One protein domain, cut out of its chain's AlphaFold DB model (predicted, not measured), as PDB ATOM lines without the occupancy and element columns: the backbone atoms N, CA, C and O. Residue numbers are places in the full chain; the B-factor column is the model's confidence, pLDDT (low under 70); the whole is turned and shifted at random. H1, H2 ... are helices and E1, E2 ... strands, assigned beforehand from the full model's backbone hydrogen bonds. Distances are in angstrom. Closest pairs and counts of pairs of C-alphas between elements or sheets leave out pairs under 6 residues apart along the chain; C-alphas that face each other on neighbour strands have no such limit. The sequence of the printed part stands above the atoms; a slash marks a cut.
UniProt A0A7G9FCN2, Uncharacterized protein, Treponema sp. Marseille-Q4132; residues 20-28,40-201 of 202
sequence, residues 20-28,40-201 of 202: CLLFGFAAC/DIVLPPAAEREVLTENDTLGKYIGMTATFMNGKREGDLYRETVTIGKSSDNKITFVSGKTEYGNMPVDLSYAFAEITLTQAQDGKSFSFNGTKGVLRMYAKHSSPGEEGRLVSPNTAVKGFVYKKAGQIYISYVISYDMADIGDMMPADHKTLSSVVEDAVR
ATOM      1  N   CYS A  20     111.521 148.200 157.765       35.88
ATOM      2  CA  CYS A  20     110.636 147.272 158.483       35.88
ATOM      3  C   CYS A  20     111.286 145.896 158.719       35.88
ATOM      4  O   CYS A  20     111.837 145.298 157.792       35.88
ATOM      5  N   LEU A  21     111.133 145.360 159.934       27.73
ATOM      6  CA  LEU A  21     111.189 143.918 160.214       27.73
ATOM      7  C   LEU A  21     109.877 143.299 159.699       27.73
ATOM      8  O   LEU A  21     108.822 143.648 160.229       27.73
ATOM      9  N   LEU A  22     109.915 142.445 158.662       40.38
ATOM     10  CA  LEU A  22     108.725 141.708 158.211       40.38
ATOM     11  C   LEU A  22     108.770 140.264 158.707       40.38
ATOM     12  O   LEU A  22     109.802 139.598 158.701       40.38
ATOM     13  N   PHE A  23     107.592 139.789 159.077       34.25
ATOM     14  CA  PHE A  23     107.281 138.384 159.242       34.25
ATOM     15  C   PHE A  23     106.099 138.121 158.309       34.25
ATOM     16  O   PHE A  23     105.014 138.659 158.534       34.25
ATOM     17  N   GLY A  24     106.379 137.428 157.204       32.66
ATOM     18  CA  GLY A  24     105.422 137.006 156.185       32.66
ATOM     19  C   GLY A  24     105.060 135.552 156.424       32.66
ATOM     20  O   GLY A  24     105.965 134.753 156.631       32.66
ATOM     21  N   PHE A  25     103.776 135.195 156.416       46.97
ATOM     22  CA  PHE A  25     103.358 133.803 156.599       46.97
ATOM     23  C   PHE A  25     102.230 133.436 155.639       46.97
ATOM     24  O   PHE A  25     101.413 134.288 155.299       46.97
ATOM     25  N   ALA A  26     102.191 132.177 155.213       30.48
ATOM     26  CA  ALA A  26     101.108 131.583 154.445       30.48
ATOM     27  C   ALA A  26     100.643 130.328 155.182       30.48
ATOM     28  O   ALA A  26     101.446 129.437 155.453       30.48
ATOM     29  N   ALA A  27      99.364 130.283 155.554       27.77
ATOM     30  CA  ALA A  27      98.750 129.080 156.097       27.77
ATOM     31  C   ALA A  27      98.107 128.315 154.935       27.77
ATOM     32  O   ALA A  27      97.144 128.791 154.332       27.77
ATOM     33  N   CYS A  28      98.672 127.153 154.617       31.09
ATOM     34  CA  CYS A  28      98.030 126.144 153.785       31.09
ATOM     35  C   CYS A  28      96.978 125.453 154.667       31.09
ATOM     36  O   CYS A  28      97.317 124.986 155.755       31.09
ATOM     37  N   ASP A  40     102.311 132.981 164.136       52.94
ATOM     38  CA  ASP A  40     101.704 134.143 164.766       52.94
ATOM     39  C   ASP A  40     102.510 135.412 164.475       52.94
ATOM     40  O   ASP A  40     103.707 135.512 164.751       52.94
ATOM     41  N   ILE A  41     101.826 136.431 163.949       64.81
ATOM     42  CA  ILE A  41     102.374 137.787 163.905       64.81
ATOM     43  C   ILE A  41     102.340 138.338 165.328       64.81
ATOM     44  O   ILE A  41     101.275 138.681 165.845       64.81
ATOM     45  N   VAL A  42     103.509 138.456 165.953       75.75
ATOM     46  CA  VAL A  42     103.626 139.001 167.308       75.75
ATOM     47  C   VAL A  42     103.781 140.515 167.249       75.75
ATOM     48  O   VAL A  42     104.777 141.048 166.757       75.75
ATOM     49  N   LEU A  43     102.792 141.224 167.786       81.88
ATOM     50  CA  LEU A  43     102.862 142.667 167.961       81.88
ATOM     51  C   LEU A  43     103.769 143.010 169.158       81.88
ATOM     52  O   LEU A  43     103.629 142.388 170.214       81.88
ATOM     53  N   PRO A  44     104.646 144.028 169.064       84.88
ATOM     54  CA  PRO A  44     105.404 144.484 170.222       84.88
ATOM     55  C   PRO A  44     104.495 144.936 171.380       84.88
ATOM     56  O   PRO A  44     103.380 145.426 171.140       84.88
ATOM     57  N   PRO A  45     104.966 144.850 172.640       91.19
ATOM     58  CA  PRO A  45     104.207 145.301 173.804       91.19
ATOM     59  C   PRO A  45     103.667 146.728 173.652       91.19
ATOM     60  O   PRO A  45     104.325 147.608 173.100       91.19
ATOM     61  N   ALA A  46     102.475 146.999 174.196       92.44
ATOM     62  CA  ALA A  46     101.834 148.322 174.112       92.44
ATOM     63  C   ALA A  46     102.686 149.469 174.680       92.44
ATOM     64  O   ALA A  46     102.564 150.615 174.239       92.44
ATOM     65  N   ALA A  47     103.549 149.169 175.654       94.75
ATOM     66  CA  ALA A  47     104.478 150.127 176.245       94.75
ATOM     67  C   ALA A  47     105.553 150.609 175.253       94.75
ATOM     68  O   ALA A  47     106.033 151.730 175.375       94.75
ATOM     69  N   GLU A  48     105.891 149.795 174.251       92.94
ATOM     70  CA  GLU A  48     106.900 150.109 173.231       92.94
ATOM     71  C   GLU A  48     106.306 150.778 171.986       92.94
ATOM     72  O   GLU A  48     107.045 151.199 171.095       92.94
ATOM     73  N   ARG A  49     104.971 150.848 171.902       93.44
ATOM     74  CA  ARG A  49     104.242 151.405 170.763       93.44
ATOM     75  C   ARG A  49     103.824 152.855 171.010       93.44
ATOM     76  O   ARG A  49     103.482 153.255 172.131       93.44
ATOM     77  N   GLU A  50     103.802 153.625 169.935       95.00
ATOM     78  CA  GLU A  50     103.347 155.015 169.884       95.00
ATOM     79  C   GLU A  50     101.928 155.115 169.310       95.00
ATOM     80  O   GLU A  50     101.485 154.236 168.572       95.00
ATOM     81  N   VAL A  51     101.223 156.201 169.641       97.00
ATOM     82  CA  VAL A  51      99.903 156.508 169.066       97.00
ATOM     83  C   VAL A  51     100.024 156.701 167.553       97.00
ATOM     84  O   VAL A  51     101.010 157.255 167.060       97.00
ATOM     85  N   LEU A  52      99.005 156.232 166.840       93.75
ATOM     86  CA  LEU A  52      98.956 156.126 165.389       93.75
ATOM     87  C   LEU A  52      97.533 156.462 164.915       93.75
ATOM     88  O   LEU A  52      96.553 155.951 165.459       93.75
ATOM     89  N   THR A  53      97.417 157.303 163.891       94.69
ATOM     90  CA  THR A  53      96.157 157.594 163.190       94.69
ATOM     91  C   THR A  53      96.016 156.723 161.941       94.69
ATOM     92  O   THR A  53      96.991 156.154 161.460       94.69
ATOM     93  N   GLU A  54      94.813 156.633 161.367       93.75
ATOM     94  CA  GLU A  54      94.615 155.890 160.112       93.75
ATOM     95  C   GLU A  54      95.496 156.443 158.982       93.75
ATOM     96  O   GLU A  54      96.096 155.677 158.235       93.75
ATOM     97  N   ASN A  55      95.632 157.769 158.872       93.88
ATOM     98  CA  ASN A  55      96.446 158.382 157.821       93.88
ATOM     99  C   ASN A  55      97.929 158.017 157.936       93.88
ATOM    100  O   ASN A  55      98.593 157.898 156.912       93.88
ATOM    101  N   ASP A  56      98.429 157.792 159.152       91.88
ATOM    102  CA  ASP A  56      99.798 157.322 159.365       91.88
ATOM    103  C   ASP A  56     100.005 155.900 158.800       91.88
ATOM    104  O   ASP A  56     101.123 155.528 158.461       91.88
ATOM    105  N   THR A  57      98.936 155.103 158.658       91.62
ATOM    106  CA  THR A  57      99.004 153.758 158.056       91.62
ATOM    107  C   THR A  57      99.085 153.772 156.529       91.62
ATOM    108  O   THR A  57      99.394 152.744 155.921       91.62
ATOM    109  N   LEU A  58      98.826 154.912 155.887       93.94
ATOM    110  CA  LEU A  58      98.879 155.033 154.437       93.94
ATOM    111  C   LEU A  58     100.311 155.313 153.987       93.94
ATOM    112  O   LEU A  58     100.994 156.183 154.525       93.94
ATOM    113  N   GLY A  59     100.754 154.618 152.945       91.56
ATOM    114  CA  GLY A  59     102.068 154.851 152.368       91.56
ATOM    115  C   GLY A  59     102.726 153.603 151.814       91.56
ATOM    116  O   GLY A  59     102.117 152.543 151.666       91.56
ATOM    117  N   LYS A  60     104.004 153.776 151.482       93.31
ATOM    118  CA  LYS A  60     104.872 152.738 150.938       93.31
ATOM    119  C   LYS A  60     105.772 152.186 152.039       93.31
ATOM    120  O   LYS A  60     106.549 152.921 152.642       93.31
ATOM    121  N   TYR A  61     105.712 150.880 152.213       87.94
ATOM    122  CA  TYR A  61     106.508 150.087 153.130       87.94
ATOM    123  C   TYR A  61     107.538 149.284 152.349       87.94
ATOM    124  O   TYR A  61     107.258 148.793 151.255       87.94
ATOM    125  N   ILE A  62     108.736 149.153 152.909       85.44
ATOM    126  CA  ILE A  62     109.806 148.330 152.354       85.44
ATOM    127  C   ILE A  62     110.402 147.515 153.497       85.44
ATOM    128  O   ILE A  62     110.755 148.066 154.542       85.44
ATOM    129  N   GLY A  63     110.541 146.211 153.294       73.94
ATOM    130  CA  GLY A  63     111.143 145.340 154.294       73.94
ATOM    131  C   GLY A  63     111.533 143.978 153.742       73.94
ATOM    132  O   GLY A  63     111.566 143.772 152.532       73.94
ATOM    133  N   MET A  64     111.844 143.066 154.659       77.31
ATOM    134  CA  MET A  64     112.313 141.709 154.390       77.31
ATOM    135  C   MET A  64     111.271 140.657 154.780       77.31
ATOM    136  O   MET A  64     111.028 140.504 155.967       77.31
ATOM    137  N   THR A  65     110.661 139.964 153.816       71.94
ATOM    138  CA  THR A  65     109.596 138.965 153.995       71.94
ATOM    139  C   THR A  65     110.171 137.554 154.028       71.94
ATOM    140  O   THR A  65     111.208 137.285 153.423       71.94
ATOM    141  N   ALA A  66     109.498 136.648 154.726       68.88
ATOM    142  CA  ALA A  66     109.790 135.224 154.686       68.88
ATOM    143  C   ALA A  66     108.651 134.525 153.942       68.88
ATOM    144  O   ALA A  66     107.483 134.851 154.150       68.88
ATOM    145  N   THR A  67     108.989 133.570 153.084       68.12
ATOM    146  CA  THR A  67     107.994 132.747 152.397       68.12
ATOM    147  C   THR A  67     107.931 131.392 153.072       68.12
ATOM    148  O   THR A  67     108.963 130.816 153.413       68.12
ATOM    149  N   PHE A  68     106.718 130.886 153.258       63.41
ATOM    150  CA  PHE A  68     106.483 129.549 153.778       63.41
ATOM    151  C   PHE A  68     105.588 128.793 152.810       63.41
ATOM    152  O   PHE A  68     104.588 129.334 152.344       63.41
ATOM    153  N   MET A  69     105.946 127.547 152.519       61.41
ATOM    154  CA  MET A  69     105.134 126.620 151.738       61.41
ATOM    155  C   MET A  69     105.018 125.324 152.535       61.41
ATOM    156  O   MET A  69     106.020 124.788 153.003       61.41
ATOM    157  N   ASN A  70     103.790 124.841 152.747       57.94
ATOM    158  CA  ASN A  70     103.509 123.643 153.554       57.94
ATOM    159  C   ASN A  70     104.181 123.667 154.944       57.94
ATOM    160  O   ASN A  70     104.789 122.690 155.369       57.94
ATOM    161  N   GLY A  71     104.139 124.817 155.625       52.41
ATOM    162  CA  GLY A  71     104.739 124.996 156.955       52.41
ATOM    163  C   GLY A  71     106.272 125.066 156.975       52.41
ATOM    164  O   GLY A  71     106.850 125.339 158.020       52.41
ATOM    165  N   LYS A  72     106.951 124.882 155.837       58.56
ATOM    166  CA  LYS A  72     108.407 124.998 155.730       58.56
ATOM    167  C   LYS A  72     108.794 126.374 155.209       58.56
ATOM    168  O   LYS A  72     108.191 126.875 154.263       58.56
ATOM    169  N   ARG A  73     109.822 126.977 155.809       65.38
ATOM    170  CA  ARG A  73     110.424 128.206 155.287       65.38
ATOM    171  C   ARG A  73     111.140 127.926 153.971       65.38
ATOM    172  O   ARG A  73     111.952 127.008 153.880       65.38
ATOM    173  N   GLU A  74     110.889 128.785 152.999       64.31
ATOM    174  CA  GLU A  74     111.430 128.688 151.653       64.31
ATOM    175  C   GLU A  74     112.451 129.798 151.428       64.31
ATOM    176  O   GLU A  74     112.120 130.982 151.452       64.31
ATOM    177  N   GLY A  75     113.710 129.381 151.266       65.81
ATOM    178  CA  GLY A  75     114.874 130.242 151.072       65.81
ATOM    179  C   GLY A  75     115.103 131.318 152.145       65.81
ATOM    180  O   GLY A  75     114.725 131.183 153.315       65.81
ATOM    181  N   ASP A  76     115.811 132.370 151.734       75.06
ATOM    182  CA  ASP A  76     116.220 133.484 152.589       75.06
ATOM    183  C   ASP A  76     115.072 134.466 152.864       75.06
ATOM    184  O   ASP A  76     113.904 134.201 152.596       75.06
ATOM    185  N   LEU A  77     115.382 135.597 153.499       74.12
ATOM    186  CA  LEU A  77     114.444 136.712 153.528       74.12
ATOM    187  C   LEU A  77     114.498 137.453 152.189       74.12
ATOM    188  O   LEU A  77     115.580 137.773 151.697       74.12
ATOM    189  N   TYR A  78     113.337 137.797 151.647       79.44
ATOM    190  CA  TYR A  78     113.204 138.496 150.373       79.44
ATOM    191  C   TYR A  78     112.819 139.946 150.592       79.44
ATOM    192  O   TYR A  78     112.023 140.262 151.470       79.44
ATOM    193  N   ARG A  79     113.363 140.858 149.792       81.56
ATOM    194  CA  ARG A  79     112.971 142.262 149.889       81.56
ATOM    195  C   ARG A  79     111.621 142.461 149.210       81.56
ATOM    196  O   ARG A  79     111.511 142.275 148.005       81.56
ATOM    197  N   GLU A  80     110.630 142.914 149.965       84.50
ATOM    198  CA  GLU A  80     109.290 143.206 149.462       84.50
ATOM    199  C   GLU A  80     108.951 144.686 149.659       84.50
ATOM    200  O   GLU A  80     109.460 145.381 150.547       84.50
ATOM    201  N   THR A  81     108.103 145.190 148.770       87.69
ATOM    202  CA  THR A  81     107.500 146.515 148.872       87.69
ATOM    203  C   THR A  81     106.001 146.340 149.015       87.69
ATOM    204  O   THR A  81     105.409 145.613 148.232       87.69
ATOM    205  N   VAL A  82     105.379 147.055 149.944       90.94
ATOM    206  CA  VAL A  82     103.921 147.091 150.102       90.94
ATOM    207  C   VAL A  82     103.447 148.529 150.046       90.94
ATOM    208  O   VAL A  82     104.121 149.433 150.526       90.94
ATOM    209  N   THR A  83     102.283 148.760 149.460       94.94
ATOM    210  CA  THR A  83     101.584 150.040 149.515       94.94
ATOM    211  C   THR A  83     100.220 149.828 150.145       94.94
ATOM    212  O   THR A  83      99.427 149.039 149.631       94.94
ATOM    213  N   ILE A  84      99.949 150.548 151.235       94.88
ATOM    214  CA  ILE A  84      98.588 150.739 151.742       94.88
ATOM    215  C   ILE A  84      98.116 152.103 151.247       94.88
ATOM    216  O   ILE A  84      98.768 153.118 151.501       94.88
ATOM    217  N   GLY A  85      97.014 152.127 150.505       95.75
ATOM    218  CA  GLY A  85      96.512 153.333 149.851       95.75
ATOM    219  C   GLY A  85      95.017 153.542 150.040       95.75
ATOM    220  O   GLY A  85      94.353 152.795 150.753       95.75
ATOM    221  N   LYS A  86      94.492 154.574 149.375       96.31
ATOM    222  CA  LYS A  86      93.053 154.823 149.227       96.31
ATOM    223  C   LYS A  86      92.689 154.787 147.747       96.31
ATOM    224  O   LYS A  86      93.385 155.394 146.931       96.31
ATOM    225  N   SER A  87      91.628 154.065 147.401       94.88
ATOM    226  CA  SER A  87      91.035 154.109 146.062       94.88
ATOM    227  C   SER A  87      90.264 155.419 145.839       94.88
ATOM    228  O   SER A  87      90.071 156.204 146.771       94.88
ATOM    229  N   SER A  88      89.775 155.644 144.615       93.75
ATOM    230  CA  SER A  88      88.874 156.766 144.296       93.75
ATOM    231  C   SER A  88      87.595 156.771 145.137       93.75
ATOM    232  O   SER A  88      87.046 157.835 145.408       93.75
ATOM    233  N   ASP A  89      87.164 155.594 145.590       94.69
ATOM    234  CA  ASP A  89      85.952 155.400 146.387       94.69
ATOM    235  C   ASP A  89      86.256 155.402 147.896       94.69
ATOM    236  O   ASP A  89      85.455 154.931 148.700       94.69
ATOM    237  N   ASN A  90      87.435 155.903 148.290       93.44
ATOM    238  CA  ASN A  90      87.937 155.945 149.667       93.44
ATOM    239  C   ASN A  90      88.078 154.576 150.357       93.44
ATOM    240  O   ASN A  90      88.174 154.513 151.582       93.44
ATOM    241  N   LYS A  91      88.150 153.481 149.593       97.06
ATOM    242  CA  LYS A  91      88.443 152.150 150.142       97.06
ATOM    243  C   LYS A  91      89.933 152.011 150.416       97.06
ATOM    244  O   LYS A  91      90.746 152.460 149.606       97.06
ATOM    245  N   ILE A  92      90.295 151.377 151.530       97.94
ATOM    246  CA  ILE A  92      91.699 151.113 151.855       97.94
ATOM    247  C   ILE A  92      92.194 149.962 150.984       97.94
ATOM    248  O   ILE A  92      91.594 148.893 150.979       97.94
ATOM    249  N   THR A  93      93.282 150.166 150.251       98.12
ATOM    250  CA  THR A  93      93.876 149.157 149.364       98.12
ATOM    251  C   THR A  93      95.161 148.592 149.954       98.12
ATOM    252  O   THR A  93      95.845 149.269 150.720       98.12
ATOM    253  N   PHE A  94      95.515 147.367 149.563       96.56
ATOM    254  CA  PHE A  94      96.816 146.754 149.841       96.56
ATOM    255  C   PHE A  94      97.396 146.231 148.533       96.56
ATOM    256  O   PHE A  94      96.756 145.432 147.855       96.56
ATOM    257  N   VAL A  95      98.606 146.649 148.181       95.31
ATOM    258  CA  VAL A  95      99.296 146.164 146.980       95.31
ATOM    259  C   VAL A  95     100.739 145.856 147.328       95.31
ATOM    260  O   VAL A  95     101.463 146.751 147.766       95.31
ATOM    261  N   SER A  96     101.173 144.620 147.110       91.12
ATOM    262  CA  SER A  96     102.590 144.294 147.137       91.12
ATOM    263  C   SER A  96     103.227 144.475 145.760       91.12
ATOM    264  O   SER A  96     102.593 144.337 144.712       91.12
ATOM    265  N   GLY A  97     104.502 144.845 145.760       89.00
ATOM    266  CA  GLY A  97     105.337 144.791 144.573       89.00
ATOM    267  C   GLY A  97     105.632 143.345 144.182       89.00
ATOM    268  O   GLY A  97     105.412 142.418 144.958       89.00
ATOM    269  N   LYS A  98     106.175 143.164 142.978       89.38
ATOM    270  CA  LYS A  98     106.741 141.879 142.563       89.38
ATOM    271  C   LYS A  98     107.892 141.516 143.507       89.38
ATOM    272  O   LYS A  98     108.894 142.233 143.539       89.38
ATOM    273  N   THR A  99     107.733 140.439 144.265       85.75
ATOM    274  CA  THR A  99     108.785 139.899 145.128       85.75
ATOM    275  C   THR A  99     109.609 138.907 144.329       85.75
ATOM    276  O   THR A  99     109.078 137.913 143.838       85.75
ATOM    277  N   GLU A 100     110.901 139.199 144.195       84.56
ATOM    278  CA  GLU A 100     111.842 138.353 143.467       84.56
ATOM    279  C   GLU A 100     112.389 137.268 144.389       84.56
ATOM    280  O   GLU A 100     113.139 137.537 145.335       84.56
ATOM    281  N   TYR A 101     111.990 136.029 144.121       76.44
ATOM    282  CA  TYR A 101     112.354 134.893 144.951       76.44
ATOM    283  C   TYR A 101     113.583 134.194 144.365       76.44
ATOM    284  O   TYR A 101     113.540 133.597 143.293       76.44
ATOM    285  N   GLY A 102     114.699 134.241 145.096       73.81
ATOM    286  CA  GLY A 102     115.986 133.707 144.632       73.81
ATOM    287  C   GLY A 102     115.923 132.246 144.167       73.81
ATOM    288  O   GLY A 102     116.327 131.943 143.045       73.81
ATOM    289  N   ASN A 103     115.351 131.357 144.983       70.38
ATOM    290  CA  ASN A 103     115.326 129.913 144.711       70.38
ATOM    291  C   ASN A 103     113.990 129.407 144.157       70.38
ATOM    292  O   ASN A 103     113.899 128.245 143.773       70.38
ATOM    293  N   MET A 104     112.960 130.253 144.084       71.12
ATOM    294  CA  MET A 104     111.701 129.854 143.458       71.12
ATOM    295  C   MET A 104     111.799 130.032 141.932       71.12
ATOM    296  O   MET A 104     112.559 130.880 141.442       71.12
ATOM    297  N   PRO A 105     111.056 129.227 141.152       71.06
ATOM    298  CA  PRO A 105     111.011 129.357 139.694       71.06
ATOM    299  C   PRO A 105     110.183 130.564 139.222       71.06
ATOM    300  O   PRO A 105     110.154 130.859 138.029       71.06
ATOM    301  N   VAL A 106     109.500 131.247 140.142       77.25
ATOM    302  CA  VAL A 106     108.522 132.298 139.861       77.25
ATOM    303  C   VAL A 106     108.643 133.434 140.870       77.25
ATOM    304  O   VAL A 106     109.024 133.202 142.017       77.25
ATOM    305  N   ASP A 107     108.248 134.632 140.448       84.75
ATOM    306  CA  ASP A 107     108.040 135.783 141.330       84.75
ATOM    307  C   ASP A 107     106.537 135.958 141.589       84.75
ATOM    308  O   ASP A 107     105.718 135.607 140.732       84.75
ATOM    309  N   LEU A 108     106.155 136.536 142.733       85.94
ATOM    310  CA  LEU A 108     104.743 136.740 143.095       85.94
ATOM    311  C   LEU A 108     104.447 138.192 143.480       85.94
ATOM    312  O   LEU A 108     105.313 138.911 143.980       85.94
ATOM    313  N   SER A 109     103.200 138.610 143.279       90.81
ATOM    314  CA  SER A 109     102.640 139.834 143.858       90.81
ATOM    315  C   SER A 109     101.190 139.629 144.288       90.81
ATOM    316  O   SER A 109     100.494 138.736 143.793       90.81
ATOM    317  N   TYR A 110     100.739 140.478 145.209       91.06
ATOM    318  CA  TYR A 110      99.409 140.417 145.801       91.06
ATOM    319  C   TYR A 110      98.719 141.775 145.715       91.06
ATOM    320  O   TYR A 110      99.330 142.812 145.972       91.06
ATOM    321  N   ALA A 111      97.428 141.784 145.401       95.81
ATOM    322  CA  ALA A 111      96.638 143.009 145.367       95.81
ATOM    323  C   ALA A 111      95.239 142.796 145.950       95.81
ATOM    324  O   ALA A 111      94.498 141.917 145.519       95.81
ATOM    325  N   PHE A 112      94.856 143.654 146.890       95.69
ATOM    326  CA  PHE A 112      93.535 143.706 147.501       95.69
ATOM    327  C   PHE A 112      92.933 145.079 147.219       95.69
ATOM    328  O   PHE A 112      93.460 146.111 147.647       95.69
ATOM    329  N   ALA A 113      91.812 145.083 146.496       97.12
ATOM    330  CA  ALA A 113      91.068 146.303 146.186       97.12
ATOM    331  C   ALA A 113      90.405 146.921 147.430       97.12
ATOM    332  O   ALA A 113      90.044 148.097 147.413       97.12
ATOM    333  N   GLU A 114      90.238 146.132 148.492       97.19
ATOM    334  CA  GLU A 114      89.672 146.567 149.761       97.19
ATOM    335  C   GLU A 114      90.227 145.715 150.911       97.19
ATOM    336  O   GLU A 114      90.138 144.486 150.889       97.19
ATOM    337  N   ILE A 115      90.796 146.376 151.916       96.75
ATOM    338  CA  ILE A 115      91.106 145.814 153.231       96.75
ATOM    339  C   ILE A 115      90.353 146.609 154.299       96.75
ATOM    340  O   ILE A 115      90.088 147.801 154.140       96.75
ATOM    341  N   THR A 116      90.038 145.965 155.415       96.81
ATOM    342  CA  THR A 116      89.482 146.632 156.595       96.81
ATOM    343  C   THR A 116      90.609 146.960 157.559       96.81
ATOM    344  O   THR A 116      91.356 146.061 157.935       96.81
ATOM    345  N   LEU A 117      90.714 148.221 157.985       96.38
ATOM    346  CA  LEU A 117      91.562 148.645 159.100       96.38
ATOM    347  C   LEU A 117      90.723 148.730 160.379       96.38
ATOM    348  O   LEU A 117      89.611 149.252 160.374       96.38
ATOM    349  N   THR A 118      91.245 148.236 161.496       97.06
ATOM    350  CA  THR A 118      90.583 148.316 162.806       97.06
ATOM    351  C   THR A 118      91.579 148.791 163.850       97.06
ATOM    352  O   THR A 118      92.572 148.111 164.126       97.06
ATOM    353  N   GLN A 119      91.319 149.970 164.422       97.12
ATOM    354  CA  GLN A 119      92.168 150.561 165.450       97.12
ATOM    355  C   GLN A 119      92.062 149.758 166.750       97.12
ATOM    356  O   GLN A 119      90.967 149.413 167.195       97.12
ATOM    357  N   ALA A 120      93.204 149.469 167.371       95.75
ATOM    358  CA  ALA A 120      93.231 148.896 168.710       95.75
ATOM    359  C   ALA A 120      92.709 149.908 169.745       95.75
ATOM    360  O   ALA A 120      92.847 151.117 169.566       95.75
ATOM    361  N   GLN A 121      92.162 149.417 170.863       96.12
ATOM    362  CA  GLN A 121      91.615 150.267 171.934       96.12
ATOM    363  C   GLN A 121      92.647 151.241 172.524       96.12
ATOM    364  O   GLN A 121      92.286 152.320 172.982       96.12
ATOM    365  N   ASP A 122      93.929 150.870 172.501       95.25
ATOM    366  CA  ASP A 122      95.030 151.716 172.961       95.25
ATOM    367  C   ASP A 122      95.404 152.835 171.967       95.25
ATOM    368  O   ASP A 122      96.188 153.717 172.314       95.25
ATOM    369  N   GLY A 123      94.867 152.815 170.740       96.44
ATOM    370  CA  GLY A 123      95.181 153.769 169.676       96.44
ATOM    371  C   GLY A 123      96.597 153.642 169.098       96.44
ATOM    372  O   GLY A 123      97.041 154.536 168.377       96.44
ATOM    373  N   LYS A 124      97.333 152.569 169.415       96.69
ATOM    374  CA  LYS A 124      98.769 152.414 169.101       96.69
ATOM    375  C   LYS A 124      99.076 151.423 167.978       96.69
ATOM    376  O   LYS A 124     100.236 151.155 167.660       96.69
ATOM    377  N   SER A 125      98.046 150.826 167.394       95.62
ATOM    378  CA  SER A 125      98.160 149.956 166.224       95.62
ATOM    379  C   SER A 125      96.833 149.864 165.485       95.62
ATOM    380  O   SER A 125      95.771 150.007 166.093       95.62
ATOM    381  N   PHE A 126      96.900 149.526 164.203       95.94
ATOM    382  CA  PHE A 126      95.759 149.044 163.433       95.94
ATOM    383  C   PHE A 126      95.980 147.577 163.105       95.94
ATOM    384  O   PHE A 126      97.042 147.210 162.615       95.94
ATOM    385  N   SER A 127      94.981 146.742 163.356       93.88
ATOM    386  CA  SER A 127      94.893 145.444 162.691       93.88
ATOM    387  C   SER A 127      94.280 145.633 161.310       93.88
ATOM    388  O   SER A 127      93.517 146.580 161.097       93.88
ATOM    389  N   PHE A 128      94.601 144.747 160.375       92.81
ATOM    390  CA  PHE A 128      93.923 144.706 159.094       92.81
ATOM    391  C   PHE A 128      93.650 143.296 158.619       92.81
ATOM    392  O   PHE A 128      94.366 142.353 158.955       92.81
ATOM    393  N   ASN A 129      92.608 143.177 157.808       91.38
ATOM    394  CA  ASN A 129      92.291 141.966 157.074       91.38
ATOM    395  C   ASN A 129      91.696 142.304 155.704       91.38
ATOM    396  O   ASN A 129      91.093 143.359 155.515       91.38
ATOM    397  N   GLY A 130      91.880 141.404 154.748       88.38
ATOM    398  CA  GLY A 130      91.320 141.489 153.407       88.38
ATOM    399  C   GLY A 130      91.092 140.093 152.850       88.38
ATOM    400  O   GLY A 130      91.798 139.149 153.199       88.38
ATOM    401  N   THR A 131      90.096 139.960 151.986       86.56
ATOM    402  CA  THR A 131      89.779 138.715 151.271       86.56
ATOM    403  C   THR A 131      89.562 139.034 149.797       86.56
ATOM    404  O   THR A 131      89.493 140.209 149.431       86.56
ATOM    405  N   LYS A 132      89.444 138.001 148.952       88.12
ATOM    406  CA  LYS A 132      89.295 138.155 147.492       88.12
ATOM    407  C   LYS A 132      90.460 138.930 146.867       88.12
ATOM    408  O   LYS A 132      90.277 139.739 145.957       88.12
ATOM    409  N   GLY A 133      91.653 138.741 147.424       87.31
ATOM    410  CA  GLY A 133      92.864 139.310 146.871       87.31
ATOM    411  C   GLY A 133      93.300 138.553 145.628       87.31
ATOM    412  O   GLY A 133      93.092 137.350 145.483       87.31
ATOM    413  N   VAL A 134      93.953 139.278 144.737       92.00
ATOM    414  CA  VAL A 134      94.554 138.743 143.527       92.00
ATOM    415  C   VAL A 134      95.999 138.352 143.812       92.00
ATOM    416  O   VAL A 134      96.773 139.179 144.284       92.00
ATOM    417  N   LEU A 135      96.360 137.116 143.479       87.19
ATOM    418  CA  LEU A 135      97.728 136.632 143.330       87.19
ATOM    419  C   LEU A 135      98.118 136.670 141.857       87.19
ATOM    420  O   LEU A 135      97.438 136.082 141.007       87.19
ATOM    421  N   ARG A 136      99.239 137.327 141.564       89.38
ATOM    422  CA  ARG A 136      99.872 137.288 140.248       89.38
ATOM    423  C   ARG A 136     101.219 136.607 140.318       89.38
ATOM    424  O   ARG A 136     101.999 136.852 141.233       89.38
ATOM    425  N   MET A 137     101.483 135.801 139.305       85.81
ATOM    426  CA  MET A 137     102.741 135.104 139.115       85.81
ATOM    427  C   MET A 137     103.463 135.668 137.904       85.81
ATOM    428  O   MET A 137     102.851 135.941 136.871       85.81
ATOM    429  N   TYR A 138     104.771 135.814 138.026       85.31
ATOM    430  CA  TYR A 138     105.624 136.303 136.960       85.31
ATOM    431  C   TYR A 138     106.676 135.251 136.653       85.31
ATOM    432  O   TYR A 138     107.180 134.572 137.554       85.31
ATOM    433  N   ALA A 139     107.035 135.158 135.376       81.12
ATOM    434  CA  ALA A 139     108.233 134.439 134.990       81.12
ATOM    435  C   ALA A 139     109.446 135.064 135.691       81.12
ATOM    436  O   ALA A 139     109.544 136.290 135.853       81.12
ATOM    437  N   LYS A 140     110.383 134.208 136.093       76.31
ATOM    438  CA  LYS A 140     111.659 134.655 136.639       76.31
ATOM    439  C   LYS A 140     112.377 135.525 135.610       76.31
ATOM    440  O   LYS A 140     112.375 135.208 134.423       76.31
ATOM    441  N   HIS A 141     112.984 136.617 136.067       73.25
ATOM    442  CA  HIS A 141     113.636 137.612 135.202       73.25
ATOM    443  C   HIS A 141     112.694 138.326 134.211       73.25
ATOM    444  O   HIS A 141     113.163 138.909 133.233       73.25
ATOM    445  N   SER A 142     111.382 138.317 134.474       76.88
ATOM    446  CA  SER A 142     110.407 139.154 133.762       76.88
ATOM    447  C   SER A 142     110.832 140.622 133.759       76.88
ATOM    448  O   SER A 142     111.386 141.135 134.742       76.88
ATOM    449  N   SER A 143     110.577 141.301 132.640       75.94
ATOM    450  CA  SER A 143     110.986 142.698 132.483       75.94
ATOM    451  C   SER A 143     110.234 143.599 133.470       75.94
ATOM    452  O   SER A 143     109.064 143.349 133.774       75.94
ATOM    453  N   PRO A 144     110.852 144.689 133.961       68.94
ATOM    454  CA  PRO A 144     110.137 145.666 134.771       68.94
ATOM    455  C   PRO A 144     108.890 146.184 134.039       68.94
ATOM    456  O   PRO A 144     108.990 146.694 132.925       68.94
ATOM    457  N   GLY A 145     107.720 146.068 134.669       68.69
ATOM    458  CA  GLY A 145     106.440 146.507 134.100       68.69
ATOM    459  C   GLY A 145     105.664 145.434 133.332       68.69
ATOM    460  O   GLY A 145     104.548 145.711 132.902       68.69
ATOM    461  N   GLU A 146     106.205 144.223 133.191       78.50
ATOM    462  CA  GLU A 146     105.445 143.080 132.684       78.50
ATOM    463  C   GLU A 146     104.271 142.766 133.621       78.50
ATOM    464  O   GLU A 146     104.424 142.750 134.846       78.50
ATOM    465  N   GLU A 147     103.081 142.542 133.064       79.69
ATOM    466  CA  GLU A 147     101.922 142.149 133.859       79.69
ATOM    467  C   GLU A 147     101.997 140.657 134.186       79.69
ATOM    468  O   GLU A 147     101.969 139.805 133.300       79.69
ATOM    469  N   GLY A 148     102.061 140.330 135.476       82.06
ATOM    470  CA  GLY A 148     102.053 138.944 135.929       82.06
ATOM    471  C   GLY A 148     100.733 138.260 135.587       82.06
ATOM    472  O   GLY A 148      99.664 138.880 135.627       82.06
ATOM    473  N   ARG A 149     100.790 136.960 135.303       86.00
ATOM    474  CA  ARG A 149      99.615 136.120 135.078       86.00
ATOM    475  C   ARG A 149      98.762 136.091 136.344       86.00
ATOM    476  O   ARG A 149      99.277 135.828 137.425       86.00
ATOM    477  N   LEU A 150      97.458 136.336 136.214       87.12
ATOM    478  CA  LEU A 150      96.503 136.100 137.298       87.12
ATOM    479  C   LEU A 150      96.447 134.596 137.596       87.12
ATOM    480  O   LEU A 150      96.156 133.812 136.694       87.12
ATOM    481  N   VAL A 151      96.728 134.225 138.845       80.81
ATOM    482  CA  VAL A 151      96.756 132.825 139.294       80.81
ATOM    483  C   VAL A 151      95.590 132.520 140.221       80.81
ATOM    484  O   VAL A 151      94.844 131.587 139.968       80.81
ATOM    485  N   SER A 152      95.368 133.355 141.234       76.81
ATOM    486  CA  SER A 152      94.230 133.201 142.143       76.81
ATOM    487  C   SER A 152      93.548 134.545 142.374       76.81
ATOM    488  O   SER A 152      94.242 135.533 142.615       76.81
ATOM    489  N   PRO A 153      92.209 134.623 142.326       81.44
ATOM    490  CA  PRO A 153      91.447 135.762 142.827       81.44
ATOM    491  C   PRO A 153      91.004 135.582 144.294       81.44
ATOM    492  O   PRO A 153      90.242 136.401 144.809       81.44
ATOM    493  N   ASN A 154      91.430 134.500 144.955       79.75
ATOM    494  CA  ASN A 154      90.905 134.044 146.241       79.75
ATOM    495  C   ASN A 154      91.969 134.061 147.340       79.75
ATOM    496  O   ASN A 154      92.051 133.144 148.156       79.75
ATOM    497  N   THR A 155      92.784 135.114 147.398       79.44
ATOM    498  CA  THR A 155      93.742 135.268 148.496       79.44
ATOM    499  C   THR A 155      93.149 136.038 149.669       79.44
ATOM    500  O   THR A 155      92.175 136.794 149.542       79.44
ATOM    501  N   ALA A 156      93.741 135.837 150.840       80.56
ATOM    502  CA  ALA A 156      93.430 136.557 152.061       80.56
ATOM    503  C   ALA A 156      94.698 137.184 152.638       80.56
ATOM    504  O   ALA A 156      95.781 136.608 152.561       80.56
ATOM    505  N   VAL A 157      94.555 138.355 153.251       83.44
ATOM    506  CA  VAL A 157      95.612 139.016 154.014       83.44
ATOM    507  C   VAL A 157      95.119 139.293 155.422       83.44
ATOM    508  O   VAL A 157      93.966 139.675 155.616       83.44
ATOM    509  N   LYS A 158      95.995 139.135 156.411       84.38
ATOM    510  CA  LYS A 158      95.786 139.652 157.768       84.38
ATOM    511  C   LYS A 158      97.090 140.194 158.326       84.38
ATOM    512  O   LYS A 158      98.148 139.650 158.028       84.38
ATOM    513  N   GLY A 159      97.036 141.235 159.142       86.12
ATOM    514  CA  GLY A 159      98.246 141.836 159.682       86.12
ATOM    515  C   GLY A 159      98.000 142.982 160.645       86.12
ATOM    516  O   GLY A 159      96.870 143.228 161.070       86.12
ATOM    517  N   PHE A 160      99.078 143.685 160.979       89.62
ATOM    518  CA  PHE A 160      99.053 144.870 161.823       89.62
ATOM    519  C   PHE A 160      99.988 145.958 161.291       89.62
ATOM    520  O   PHE A 160     101.034 145.669 160.708       89.62
ATOM    521  N   VAL A 161      99.616 147.209 161.547       90.88
ATOM    522  CA  VAL A 161     100.459 148.398 161.412       90.88
ATOM    523  C   VAL A 161     100.649 149.002 162.798       90.88
ATOM    524  O   VAL A 161      99.681 149.166 163.545       90.88
ATOM    525  N   TYR A 162     101.881 149.339 163.165       90.38
ATOM    526  CA  TYR A 162     102.194 149.969 164.449       90.38
ATOM    527  C   TYR A 162     103.346 150.955 164.317       90.38
ATOM    528  O   TYR A 162     104.143 150.880 163.384       90.38
ATOM    529  N   LYS A 163     103.459 151.870 165.280       88.44
ATOM    530  CA  LYS A 163     104.562 152.828 165.348       88.44
ATOM    531  C   LYS A 163     105.442 152.546 166.562       88.44
ATOM    532  O   LYS A 163     104.922 152.324 167.653       88.44
ATOM    533  N   LYS A 164     106.761 152.550 166.377       87.69
ATOM    534  CA  LYS A 164     107.767 152.364 167.434       87.69
ATOM    535  C   LYS A 164     109.030 153.155 167.094       87.69
ATOM    536  O   LYS A 164     109.518 153.078 165.970       87.69
ATOM    537  N   ALA A 165     109.573 153.887 168.064       89.12
ATOM    538  CA  ALA A 165     110.789 154.691 167.904       89.12
ATOM    539  C   ALA A 165     110.742 155.639 166.684       89.12
ATOM    540  O   ALA A 165     111.694 155.738 165.913       89.12
ATOM    541  N   GLY A 166     109.605 156.309 166.476       84.25
ATOM    542  CA  GLY A 166     109.392 157.244 165.371       84.25
ATOM    543  C   GLY A 166     109.172 156.597 163.999       84.25
ATOM    544  O   GLY A 166     108.949 157.320 163.031       84.25
ATOM    545  N   GLN A 167     109.194 155.265 163.901       86.12
ATOM    546  CA  GLN A 167     109.058 154.523 162.648       86.12
ATOM    547  C   GLN A 167     107.768 153.701 162.622       86.12
ATOM    548  O   GLN A 167     107.338 153.174 163.647       86.12
ATOM    549  N   ILE A 168     107.147 153.616 161.445       87.12
ATOM    550  CA  ILE A 168     105.925 152.844 161.210       87.12
ATOM    551  C   ILE A 168     106.312 151.506 160.586       87.12
ATOM    552  O   ILE A 168     107.100 151.458 159.643       87.12
ATOM    553  N   TYR A 169     105.744 150.442 161.130       85.81
ATOM    554  CA  TYR A 169     105.998 149.061 160.765       85.81
ATOM    555  C   TYR A 169     104.711 148.407 160.292       85.81
ATOM    556  O   TYR A 169     103.634 148.708 160.806       85.81
ATOM    557  N   ILE A 170     104.852 147.472 159.360       87.00
ATOM    558  CA  ILE A 170     103.790 146.585 158.900       87.00
ATOM    559  C   ILE A 170     104.248 145.132 159.053       87.00
ATOM    560  O   ILE A 170     105.399 144.800 158.766       87.00
ATOM    561  N   SER A 171     103.351 144.259 159.496       81.81
ATOM    562  CA  SER A 171     103.573 142.809 159.552       81.81
ATOM    563  C   SER A 171     102.303 142.097 159.101       81.81
ATOM    564  O   SER A 171     101.217 142.492 159.525       81.81
ATOM    565  N   TYR A 172     102.407 141.096 158.223       84.06
ATOM    566  CA  TYR A 172     101.235 140.476 157.602       84.06
ATOM    567  C   TYR A 172     101.469 139.042 157.130       84.06
ATOM    568  O   TYR A 172     102.580 138.627 156.841       84.06
ATOM    569  N   VAL A 173     100.372 138.306 157.013       78.00
ATOM    570  CA  VAL A 173     100.265 136.944 156.490       78.00
ATOM    571  C   VAL A 173      99.433 137.027 155.217       78.00
ATOM    572  O   VAL A 173      98.362 137.637 155.245       78.00
ATOM    573  N   ILE A 174      99.891 136.402 154.132       81.12
ATOM    574  CA  ILE A 174      99.091 136.178 152.924       81.12
ATOM    575  C   ILE A 174      98.757 134.696 152.844       81.12
ATOM    576  O   ILE A 174      99.647 133.861 152.861       81.12
ATOM    577  N   SER A 175      97.478 134.363 152.735       74.44
ATOM    578  CA  SER A 175      97.010 132.990 152.528       74.44
ATOM    579  C   SER A 175      96.393 132.861 151.139       74.44
ATOM    580  O   SER A 175      95.639 133.736 150.712       74.44
ATOM    581  N   TYR A 176      96.718 131.784 150.437       73.12
ATOM    582  CA  TYR A 176      96.160 131.433 149.133       73.12
ATOM    583  C   TYR A 176      96.149 129.913 148.982       73.12
ATOM    584  O   TYR A 176      96.898 129.218 149.670       73.12
ATOM    585  N   ASP A 177      95.292 129.405 148.100       69.69
ATOM    586  CA  ASP A 177      95.207 127.976 147.818       69.69
ATOM    587  C   ASP A 177      96.294 127.567 146.812       69.69
ATOM    588  O   ASP A 177      96.429 128.171 145.746       69.69
ATOM    589  N   MET A 178      97.076 126.538 147.140       68.50
ATOM    590  CA  MET A 178      98.062 125.970 146.216       68.50
ATOM    591  C   MET A 178      97.394 125.282 145.019       68.50
ATOM    592  O   MET A 178      97.996 125.221 143.949       68.50
ATOM    593  N   ALA A 179      96.145 124.825 145.155       68.00
ATOM    594  CA  ALA A 179      95.380 124.269 144.044       68.00
ATOM    595  C   ALA A 179      95.147 125.301 142.927       68.00
ATOM    596  O   ALA A 179      95.173 124.938 141.752       68.00
ATOM    597  N   ASP A 180      95.007 126.587 143.270       66.75
ATOM    598  CA  ASP A 180      94.881 127.669 142.283       66.75
ATOM    599  C   ASP A 180      96.186 127.889 141.496       66.75
ATOM    600  O   ASP A 180      96.171 128.409 140.378       66.75
ATOM    601  N   ILE A 181      97.326 127.495 142.069       66.81
ATOM    602  CA  ILE A 181      98.639 127.588 141.423       66.81
ATOM    603  C   ILE A 181      98.861 126.428 140.436       66.81
ATOM    604  O   ILE A 181      99.503 126.622 139.398       66.81
ATOM    605  N   GLY A 182      98.271 125.257 140.701       61.12
ATOM    606  CA  GLY A 182      98.304 124.084 139.822       61.12
ATOM    607  C   GLY A 182      99.723 123.625 139.451       61.12
ATOM    608  O   GLY A 182     100.678 123.845 140.195       61.12
ATOM    609  N   ASP A 183      99.876 123.047 138.255       56.00
ATOM    610  CA  ASP A 183     101.142 122.487 137.732       56.00
ATOM    611  C   ASP A 183     102.212 123.543 137.377       56.00
ATOM    612  O   ASP A 183     103.251 123.225 136.796       56.00
ATOM    613  N   MET A 184     101.963 124.829 137.658       55.19
ATOM    614  CA  MET A 184     102.964 125.885 137.445       55.19
ATOM    615  C   MET A 184     104.093 125.820 138.477       55.19
ATOM    616  O   MET A 184     105.162 126.392 138.264       55.19
ATOM    617  N   MET A 185     103.855 125.107 139.576       53.50
ATOM    618  CA  MET A 185     104.893 124.605 140.465       53.50
ATOM    619  C   MET A 185     105.236 123.166 140.035       53.50
ATOM    620  O   MET A 185     104.330 122.431 139.649       53.50
ATOM    621  N   PRO A 186     106.513 122.741 140.062       45.47
ATOM    622  CA  PRO A 186     106.901 121.393 139.645       45.47
ATOM    623  C   PRO A 186     106.056 120.306 140.331       45.47
ATOM    624  O   PRO A 186     105.881 120.351 141.547       45.47
ATOM    625  N   ALA A 187     105.569 119.332 139.551       42.19
ATOM    626  CA  ALA A 187     104.593 118.310 139.961       42.19
ATOM    627  C   ALA A 187     105.020 117.454 141.172       42.19
ATOM    628  O   ALA A 187     104.175 116.913 141.887       42.19
ATOM    629  N   ASP A 188     106.322 117.364 141.438       45.34
ATOM    630  CA  ASP A 188     106.866 116.665 142.594       45.34
ATOM    631  C   ASP A 188     107.020 117.628 143.773       45.34
ATOM    632  O   ASP A 188     108.107 118.130 144.064       45.34
ATOM    633  N   HIS A 189     105.942 117.843 144.526       46.19
ATOM    634  CA  HIS A 189     106.023 118.411 145.873       46.19
ATOM    635  C   HIS A 189     106.640 117.404 146.866       46.19
ATOM    636  O   HIS A 189     106.050 117.043 147.880       46.19
ATOM    637  N   LYS A 190     107.880 116.979 146.616       39.75
ATOM    638  CA  LYS A 190     108.845 116.809 147.702       39.75
ATOM    639  C   LYS A 190     109.419 118.210 147.880       39.75
ATOM    640  O   LYS A 190     109.839 118.813 146.906       39.75
ATOM    641  N   THR A 191     109.271 118.785 149.074       41.91
ATOM    642  CA  THR A 191     109.711 120.140 149.485       41.91
ATOM    643  C   THR A 191     110.758 120.772 148.553       41.91
ATOM    644  O   THR A 191     111.757 120.099 148.315       41.91
ATOM    645  N   LEU A 192     110.595 122.029 148.103       43.19
ATOM    646  CA  LEU A 192     111.460 122.739 147.125       43.19
ATOM    647  C   LEU A 192     112.975 122.471 147.266       43.19
ATOM    648  O   LEU A 192     113.704 122.468 146.277       43.19
ATOM    649  N   SER A 193     113.448 122.187 148.481       35.53
ATOM    650  CA  SER A 193     114.771 121.618 148.763       35.53
ATOM    651  C   SER A 193     115.204 120.436 147.873       35.53
ATOM    652  O   SER A 193     116.375 120.396 147.517       35.53
ATOM    653  N   SER A 194     114.329 119.510 147.461       30.31
ATOM    654  CA  SER A 194     114.725 118.400 146.573       30.31
ATOM    655  C   SER A 194     114.964 118.851 145.132       30.31
ATOM    656  O   SER A 194     115.815 118.294 144.450       30.31
ATOM    657  N   VAL A 195     114.272 119.902 144.683       38.19
ATOM    658  CA  VAL A 195     114.476 120.495 143.350       38.19
ATOM    659  C   VAL A 195     115.823 121.230 143.278       38.19
ATOM    660  O   VAL A 195     116.477 121.237 142.239       38.19
ATOM    661  N   VAL A 196     116.284 121.798 144.400       36.47
ATOM    662  CA  VAL A 196     117.621 122.409 144.516       36.47
ATOM    663  C   VAL A 196     118.729 121.348 144.528       36.47
ATOM    664  O   VAL A 196     119.779 121.569 143.928       36.47
ATOM    665  N   GLU A 197     118.511 120.186 145.152       32.88
ATOM    666  CA  GLU A 197     119.500 119.094 145.154       32.88
ATOM    667  C   GLU A 197     119.717 118.475 143.764       32.88
ATOM    668  O   GLU A 197     120.858 118.166 143.415       32.88
ATOM    669  N   ASP A 198     118.668 118.358 142.945       30.39
ATOM    670  CA  ASP A 198     118.794 117.847 141.573       30.39
ATOM    671  C   ASP A 198     119.441 118.865 140.616       30.39
ATOM    672  O   ASP A 198     120.177 118.474 139.709       30.39
ATOM    673  N   ALA A 199     119.261 120.169 140.851       29.42
ATOM    674  CA  ALA A 199     119.900 121.227 140.062       29.42
ATOM    675  C   ALA A 199     121.403 121.408 140.364       29.42
ATOM    676  O   ALA A 199     122.134 121.923 139.525       29.42
ATOM    677  N   VAL A 200     121.877 120.983 141.541       32.47
ATOM    678  CA  VAL A 200     123.305 121.020 141.932       32.47
ATOM    679  C   VAL A 200     124.071 119.773 141.453       32.47
ATOM    680  O   VAL A 200     125.299 119.740 141.500       32.47
ATOM    681  N   ARG A 201     123.370 118.735 140.974       32.72
ATOM    682  CA  ARG A 201     123.968 117.489 140.455       32.72
ATOM    683  C   ARG A 201     124.083 117.427 138.925       32.72
ATOM    684  O   ARG A 201     124.490 116.382 138.414       32.72
TER     685      ARG A 201
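Overview. This is residues 20 to 28 and 40 to 201 of the 202 residues of an uncharacterized protein of Treponema sp. Marseille-Q4132 (UniProt A0A7G9FCN2). Eight strands curl round into one nearly closed barrel, in which the first strand, E1, comes near the last, E8, and the short stretch of residues 20 to 25 is tucked between these two edges. A long link leads from E8 to a small helix, H1, beyond one end of the barrel. The printed part has 171 residues, with E1 to E8 followed by H1 along the chain; it is mostly strand, and the sheet is antiparallel and branched at E6. The whole is compact, with a radius of gyration of the C-alphas of 16.8 A, yet elongated, spanning 54 by 35 by 27 A.

Along the chain. The sheet's longest strand by residues is E7, residues 149 to 164, 37.1 A from first to last C-alpha. E6, residues 125 to 139, measures 36.3 A, and E2, residues 72 to 86, 34.2 A. E1, residues 59 to 69, measures 28.4 A and begins with C-alpha 59 at (102.068, 154.851, 152.368). E8, residues 167 to 175, measures 26.7 A and ends with C-alpha 175 at (97.010, 132.990, 152.528). E4, residues 106 to 112, measures 20.3 A, E3, residues 92 to 96, 13.7 A, and E5, residues 116 to 119, 10.1 A. H1, residues 193 to 199, measures 10.1 A and ends with C-alpha 199 at (119.900, 121.227, 140.062).

Arrangement. E1 to E4 form a meander, each strand the antiparallel neighbour of the one before, and E5 to E8 form another. E6 has E4 and E5 on one side and E7 on the other; N 109 and O 136 of E4 and E6 are 3.0 A apart, N 118 and O 127 of E5 and E6 2.8 A. In the hairpin of E6 and E7, N 128 and O 159 are 2.8 A apart; in that of E7 and E8, N 160 and O 171 are 2.8 A apart. The hairpins E1 and E2, E2 and E3, and E3 and E4 have N 61 and O 82 at 2.7 A, N 83 and O 95 at 2.8 A, and N 96 and O 110 at 2.8 A. E2 bends by 93 degrees at residue 76 and E7 by 84 degrees at residue 152. The closest C-alphas of E1 and E8, those of Tyr 61 and Ile 170, are 7.3 A apart. Residues 20 to 21 pair parallel with 63 to 64 of E1, and 24 to 25 with 172 to 173 of E8. H1 is not on the sheet; its O i to N i+4 pairs are within hydrogen-bond range.

Size, cuts and confidence. The C-alphas farthest apart, those of Gln 121 and Arg 201, are 55.8 A apart. Residues 29 to 39 are not printed, and C-alphas 28 and 40 are 14.1 A apart across this cut. The link from E8 to H1, 17 residues, is long. The mean pLDDT of the printed part is 76.7; residues under 70 include 20 to 28, 66 to 75 and 177 to 201.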